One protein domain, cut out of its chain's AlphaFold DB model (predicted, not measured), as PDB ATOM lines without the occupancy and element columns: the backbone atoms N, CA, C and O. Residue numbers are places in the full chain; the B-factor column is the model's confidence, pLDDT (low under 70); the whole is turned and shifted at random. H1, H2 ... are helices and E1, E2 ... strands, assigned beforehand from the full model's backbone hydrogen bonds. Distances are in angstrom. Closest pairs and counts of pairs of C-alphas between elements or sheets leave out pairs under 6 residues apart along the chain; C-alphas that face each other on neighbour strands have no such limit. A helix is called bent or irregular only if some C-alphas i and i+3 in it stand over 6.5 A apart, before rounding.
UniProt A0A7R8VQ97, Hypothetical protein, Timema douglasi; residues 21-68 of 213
ATOM      1  N   VAL A  21       9.184 -31.539  -5.653       87.38
ATOM      2  CA  VAL A  21      10.057 -31.170  -6.771       87.38
ATOM      3  C   VAL A  21       9.814 -32.126  -7.930       87.38
ATOM      4  O   VAL A  21       9.879 -33.343  -7.764       87.38
ATOM      5  N   PHE A  22       9.565 -31.569  -9.111       87.81
ATOM      6  CA  PHE A  22       9.365 -32.302 -10.357       87.81
ATOM      7  C   PHE A  22      10.427 -31.861 -11.354       87.81
ATOM      8  O   PHE A  22      10.553 -30.672 -11.622       87.81
ATOM      9  N   GLY A  23      11.193 -32.778 -11.932       89.88
ATOM     10  CA  GLY A  23      12.214 -32.384 -12.895       89.88
ATOM     11  C   GLY A  23      13.166 -33.501 -13.264       89.88
ATOM     12  O   GLY A  23      12.970 -34.662 -12.906       89.88
ATOM     13  N   SER A  24      14.215 -33.127 -13.985       86.62
ATOM     14  CA  SER A  24      15.286 -34.032 -14.379       86.62
ATOM     15  C   SER A  24      16.639 -33.352 -14.222       86.62
ATOM     16  O   SER A  24      16.770 -32.137 -14.368       86.62
ATOM     17  N   VAL A  25      17.663 -34.147 -13.925       85.88
ATOM     18  CA  VAL A  25      19.047 -33.678 -13.905       85.88
ATOM     19  C   VAL A  25      19.703 -34.117 -15.200       85.88
ATOM     20  O   VAL A  25      19.752 -35.307 -15.510       85.88
ATOM     21  N   SER A  26      20.217 -33.159 -15.961       81.56
ATOM     22  CA  SER A  26      20.945 -33.431 -17.197       81.56
ATOM     23  C   SER A  26      22.241 -32.632 -17.213       81.56
ATOM     24  O   SER A  26      22.243 -31.434 -16.957       81.56
ATOM     25  N   GLU A  27      23.359 -33.314 -17.481       80.19
ATOM     26  CA  GLU A  27      24.710 -32.718 -17.468       80.19
ATOM     27  C   GLU A  27      25.087 -32.074 -16.120       80.19
ATOM     28  O   GLU A  27      25.817 -31.091 -16.071       80.19
ATOM     29  N   GLY A  28      24.568 -32.618 -15.014       82.31
ATOM     30  CA  GLY A  28      24.801 -32.082 -13.668       82.31
ATOM     31  C   GLY A  28      23.978 -30.836 -13.328       82.31
ATOM     32  O   GLY A  28      24.125 -30.304 -12.234       82.31
ATOM     33  N   VAL A  29      23.091 -30.388 -14.224       84.50
ATOM     34  CA  VAL A  29      22.195 -29.246 -14.001       84.50
ATOM     35  C   VAL A  29      20.756 -29.741 -13.866       84.50
ATOM     36  O   VAL A  29      20.271 -30.505 -14.704       84.50
ATOM     37  N   PHE A  30      20.074 -29.317 -12.803       88.38
ATOM     38  CA  PHE A  30      18.656 -29.598 -12.584       88.38
ATOM     39  C   PHE A  30      17.777 -28.667 -13.430       88.38
ATOM     40  O   PHE A  30      18.016 -27.461 -13.482       88.38
ATOM     41  N   GLU A  31      16.755 -29.231 -14.070       89.75
ATOM     42  CA  GLU A  31      15.701 -28.512 -14.790       89.75
ATOM     43  C   GLU A  31      14.342 -29.059 -14.337       89.75
ATOM     44  O   GLU A  31      14.128 -30.278 -14.340       89.75
ATOM     45  N   GLY A  32      13.429 -28.180 -13.920       90.56
ATOM     46  CA  GLY A  32      12.163 -28.617 -13.339       90.56
ATOM     47  C   GLY A  32      11.345 -27.534 -12.642       90.56
ATOM     48  O   GLY A  32      11.653 -26.348 -12.714       90.56
ATOM     49  N   LYS A  33      10.288 -27.968 -11.953       91.44
ATOM     50  CA  LYS A  33       9.380 -27.159 -11.139       91.44
ATOM     51  C   LYS A  33       9.506 -27.554  -9.670       91.44
ATOM     52  O   LYS A  33       9.420 -28.733  -9.323       91.44
ATOM     53  N   ILE A  34       9.666 -26.562  -8.810       90.75
ATOM     54  CA  ILE A  34       9.633 -26.692  -7.357       90.75
ATOM     55  C   ILE A  34       8.295 -26.123  -6.897       90.75
ATOM     56  O   ILE A  34       7.983 -24.965  -7.167       90.75
ATOM     57  N   VAL A  35       7.498 -26.943  -6.227       89.38
ATOM     58  CA  VAL A  35       6.228 -26.550  -5.621       89.38
ATOM     59  C   VAL A  35       6.457 -26.438  -4.125       89.38
ATOM     60  O   VAL A  35       6.824 -27.418  -3.482       89.38
ATOM     61  N   ALA A  36       6.253 -25.245  -3.587       88.06
ATOM     62  CA  ALA A  36       6.328 -24.956  -2.165       88.06
ATOM     63  C   ALA A  36       4.977 -24.409  -1.666       88.06
ATOM     64  O   ALA A  36       4.187 -23.907  -2.471       88.06
ATOM     65  N   PRO A  37       4.702 -24.451  -0.351       87.06
ATOM     66  CA  PRO A  37       3.464 -23.912   0.217       87.06
ATOM     67  C   PRO A  37       3.179 -22.444  -0.136       87.06
ATOM     68  O   PRO A  37       2.021 -22.052  -0.242       87.06
ATOM     69  N   TRP A  38       4.219 -21.629  -0.325       86.00
ATOM     70  CA  TRP A  38       4.088 -20.205  -0.659       86.00
ATOM     71  C   TRP A  38       4.099 -19.911  -2.160       86.00
ATOM     72  O   TRP A  38       3.854 -18.771  -2.551       86.00
ATOM     73  N   GLY A  39       4.395 -20.891  -3.015       89.12
ATOM     74  CA  GLY A  39       4.443 -20.646  -4.449       89.12
ATOM     75  C   GLY A  39       5.173 -21.711  -5.246       89.12
ATOM     76  O   GLY A  39       5.785 -22.641  -4.723       89.12
ATOM     77  N   SER A  40       5.101 -21.545  -6.559       90.50
ATOM     78  CA  SER A  40       5.747 -22.415  -7.528       90.50
ATOM     79  C   SER A  40       6.913 -21.700  -8.196       90.50
ATOM     80  O   SER A  40       6.799 -20.538  -8.586       90.50
ATOM     81  N   TYR A  41       8.021 -22.411  -8.356       92.56
ATOM     82  CA  TYR A  41       9.252 -21.905  -8.952       92.56
ATOM     83  C   TYR A  41       9.688 -22.810 -10.093       92.56
ATOM     84  O   TYR A  41       9.620 -24.035  -9.985       92.56
ATOM     85  N   TYR A  42      10.173 -22.210 -11.169       92.62
ATOM     86  CA  TYR A  42      10.722 -22.927 -12.313       92.62
ATOM     87  C   TYR A  42      12.234 -22.762 -12.340       92.62
ATOM     88  O   TYR A  42      12.747 -21.667 -12.121       92.62
ATOM     89  N   VAL A  43      12.934 -23.862 -12.598       92.75
ATOM     90  CA  VAL A  43      14.387 -23.923 -12.734       92.75
ATOM     91  C   VAL A  43      14.709 -24.340 -14.158       92.75
ATOM     92  O   VAL A  43      14.382 -25.452 -14.575       92.75
ATOM     93  N   GLU A  44      15.378 -23.459 -14.892       91.06
ATOM     94  CA  GLU A  44      15.792 -23.695 -16.271       91.06
ATOM     95  C   GLU A  44      17.300 -23.529 -16.451       91.06
ATOM     96  O   GLU A  44      17.989 -22.927 -15.628       91.06
ATOM     97  N   LYS A  45      17.834 -24.033 -17.565       89.12
ATOM     98  CA  LYS A  45      19.259 -23.909 -17.878       89.12
ATOM     99  C   LYS A  45      19.598 -22.507 -18.374       89.12
ATOM    100  O   LYS A  45      19.012 -22.009 -19.336       89.12
ATOM    101  N   ALA A  46      20.641 -21.916 -17.801       87.75
ATOM    102  CA  ALA A  46      21.077 -20.558 -18.121       87.75
ATOM    103  C   ALA A  46      21.407 -20.337 -19.607       87.75
ATOM    104  O   ALA A  46      21.187 -19.250 -20.142       87.75
ATOM    105  N   HIS A  47      21.894 -21.370 -20.301       84.75
ATOM    106  CA  HIS A  47      22.278 -21.273 -21.712       84.75
ATOM    107  C   HIS A  47      21.110 -20.942 -22.648       84.75
ATOM    108  O   HIS A  47      21.354 -20.446 -23.746       84.75
ATOM    109  N   ARG A  48      19.859 -21.189 -22.230       85.06
ATOM    110  CA  ARG A  48      18.658 -20.863 -23.014       85.06
ATOM    111  C   ARG A  48      18.473 -19.351 -23.171       85.06
ATOM    112  O   ARG A  48      18.026 -18.897 -24.217       85.06
ATOM    113  N   TYR A  49      18.861 -18.583 -22.154       85.44
ATOM    114  CA  TYR A  49      18.683 -17.129 -22.105       85.44
ATOM    115  C   TYR A  49      19.989 -16.359 -22.306       85.44
ATOM    116  O   TYR A  49      19.980 -15.215 -22.765       85.44
ATOM    117  N   PHE A  50      21.120 -16.985 -21.978       86.25
ATOM    118  CA  PHE A  50      22.438 -16.360 -21.983       86.25
ATOM    119  C   PHE A  50      23.460 -17.214 -22.753       86.25
ATOM    120  O   PHE A  50      24.425 -17.710 -22.164       86.25
ATOM    121  N   PRO A  51      23.289 -17.395 -24.077       77.00
ATOM    122  CA  PRO A  51      24.076 -18.350 -24.864       77.00
ATOM    123  C   PRO A  51      25.589 -18.076 -24.837       77.00
ATOM    124  O   PRO A  51      26.385 -19.008 -24.895       77.00
ATOM    125  N   ASN A  52      26.000 -16.813 -24.680       74.94
ATOM    126  CA  ASN A  52      27.411 -16.414 -24.714       74.94
ATOM    127  C   ASN A  52      28.101 -16.399 -23.333       74.94
ATOM    128  O   ASN A  52      29.326 -16.289 -23.271       74.94
ATOM    129  N   THR A  53      27.354 -16.496 -22.226       67.44
ATOM    130  CA  THR A  53      27.889 -16.315 -20.857       67.44
ATOM    131  C   THR A  53      27.517 -17.428 -19.874       67.44
ATOM    132  O   THR A  53      28.147 -17.529 -18.817       67.44
ATOM    133  N   ALA A  54      26.562 -18.299 -20.220       61.41
ATOM    134  CA  ALA A  54      26.069 -19.359 -19.338       61.41
ATOM    135  C   ALA A  54      27.158 -20.346 -18.887       61.41
ATOM    136  O   ALA A  54      27.238 -20.690 -17.717       61.41
ATOM    137  N   ASN A  55      28.078 -20.738 -19.770       61.78
ATOM    138  CA  ASN A  55      29.107 -21.728 -19.419       61.78
ATOM    139  C   ASN A  55      30.230 -21.178 -18.523       61.78
ATOM    140  O   ASN A  55      31.114 -21.935 -18.133       61.78
ATOM    141  N   LYS A  56      30.239 -19.869 -18.230       64.06
ATOM    142  CA  LYS A  56      31.321 -19.224 -17.470       64.06
ATOM    143  C   LYS A  56      30.934 -18.781 -16.065       64.06
ATOM    144  O   LYS A  56      31.836 -18.554 -15.271       64.06
ATOM    145  N   THR A  57      29.646 -18.584 -15.771       69.25
ATOM    146  CA  THR A  57      29.253 -17.816 -14.573       69.25
ATOM    147  C   THR A  57      28.073 -18.386 -13.791       69.25
ATOM    148  O   THR A  57      28.090 -18.290 -12.570       69.25
ATOM    149  N   PHE A  58      27.072 -18.993 -14.434       79.56
ATOM    150  CA  PHE A  58      25.913 -19.557 -13.736       79.56
ATOM    151  C   PHE A  58      25.224 -20.633 -14.583       79.56
ATOM    152  O   PHE A  58      25.119 -20.511 -15.802       79.56
ATOM    153  N   HIS A  59      24.755 -21.695 -13.929       83.06
ATOM    154  CA  HIS A  59      24.262 -22.901 -14.604       83.06
ATOM    155  C   HIS A  59      22.743 -22.902 -14.825       83.06
ATOM    156  O   HIS A  59      22.262 -23.459 -15.816       83.06
ATOM    157  N   SER A  60      21.992 -22.241 -13.947       87.62
ATOM    158  CA  SER A  60      20.532 -22.207 -13.965       87.62
ATOM    159  C   SER A  60      19.980 -20.795 -13.772       87.62
ATOM    160  O   SER A  60      20.665 -19.893 -13.292       87.62
ATOM    161  N   VAL A  61      18.731 -20.611 -14.188       90.94
ATOM    162  CA  VAL A  61      17.899 -19.440 -13.903       90.94
ATOM    163  C   VAL A  61      16.667 -19.949 -13.172       90.94
ATOM    164  O   VAL A  61      16.070 -20.940 -13.591       90.94
ATOM    165  N   ILE A  62      16.311 -19.280 -12.079       91.56
ATOM    166  CA  ILE A  62      15.145 -19.612 -11.263       91.56
ATOM    167  C   ILE A  62      14.217 -18.403 -11.245       91.56
ATOM    168  O   ILE A  62      14.680 -17.286 -11.018       91.56
ATOM    169  N   TYR A  63      12.928 -18.620 -11.487       92.25
ATOM    170  CA  TYR A  63      11.904 -17.575 -11.429       92.25
ATOM    171  C   TYR A  63      10.609 -18.112 -10.818       92.25
ATOM    172  O   TYR A  63      10.343 -19.318 -10.855       92.25
ATOM    173  N   SER A  64       9.817 -17.221 -10.220       92.50
ATOM    174  CA  SER A  64       8.512 -17.570  -9.662       92.50
ATOM    175  C   SER A  64       7.449 -17.632 -10.755       92.50
ATOM    176  O   SER A  64       7.490 -16.862 -11.711       92.50
ATOM    177  N   GLU A  65       6.470 -18.520 -10.597       90.12
ATOM    178  CA  GLU A  65       5.293 -18.589 -11.468       90.12
ATOM    179  C   GLU A  65       4.496 -17.275 -11.456       90.12
ATOM    180  O   GLU A  65       3.999 -16.865 -12.499       90.12
ATOM    181  N   SER A  66       4.437 -16.571 -10.317       90.06
ATOM    182  CA  SER A  66       3.718 -15.291 -10.199       90.06
ATOM    183  C   SER A  66       4.328 -14.157 -11.021       90.06
ATOM    184  O   SER A  66       3.641 -13.188 -11.328       90.06
ATOM    185  N   ASP A  67       5.612 -14.268 -11.363       90.69
ATOM    186  CA  ASP A  67       6.347 -13.228 -12.087       90.69
ATOM    187  C   ASP A  67       6.266 -13.420 -13.611       90.69
ATOM    188  O   ASP A  67       6.771 -12.596 -14.379       90.69
ATOM    189  N   VAL A  68       5.642 -14.512 -14.065       87.06
ATOM    190  CA  VAL A  68       5.493 -14.853 -15.479       87.06
ATOM    191  C   VAL A  68       4.064 -14.564 -15.922       87.06
ATOM    192  O   VAL A  68       3.137 -15.284 -15.574       87.06
TER     193      VAL A  68
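AT A GLANCE: This is residues 21 to 68 of the 213 residues of the protein "Hypothetical protein" of Timema douglasi (UniProt A0A7R8VQ97). One gently twisted sheet of four antiparallel strands forms a single layer with no named helix over either face, and its strands run along the longer direction of the model. Between E3 and E4 the chain makes an irregular loop past one end of the sheet, and this loop holds the short helix H1. The printed part has 48 residues, with four named strands and one named helix in the order E1, E2, E3, H1, E4; the sheet's order is E1, E2, E3, E4, and the class is mostly strand. It is only just compact, close to loose, with a radius of gyration of the C-alphas of 11.4 A, and elongated, spanning 34 by 22 by 13 A.

HOW THE PARTS SIT: E1, residues 21 to 26, an edge strand, forms a hairpin with E2, residues 29 to 36, at 177 degrees; N 24 and O 31 are 2.9 A apart, within hydrogen-bond range. E2 bends by 62 degrees at residue 32. E2 forms a second hairpin with E3, residues 39 to 45, at 174 degrees, with N 34 and O 41 within hydrogen-bond range at 2.8 A. E1, E2 and E3 are a meander, each strand the antiparallel neighbour of the one before. H1, residues 54 to 57, is not on the sheet, is apart from E1 and E2, and is too short for an O i to N i+4 pair; its one O i to N i+3 pair is not within range. E4, residues 60 to 64, the other edge strand, is antiparallel to E3 at 157 degrees, with N 61 and O 44 within hydrogen-bond range at 2.8 A.

IN THESE COORDINATES: E1 begins at C-alpha 21, (10.057, -31.170, -6.771), and is 15.2 A long. E2 and E3 are each 20.3 A long, H1 5.9 A. E4, 13.6 A long, ends at C-alpha 64, (8.512, -17.570, -9.662).

THE WHOLE: The two C-alphas farthest apart, those of Pro 37 and Asn 52, are 35.4 A apart. The printed part has no cut and no long link. Mean pLDDT of the printed part is 85.1; residues 53 to 57 are under 70.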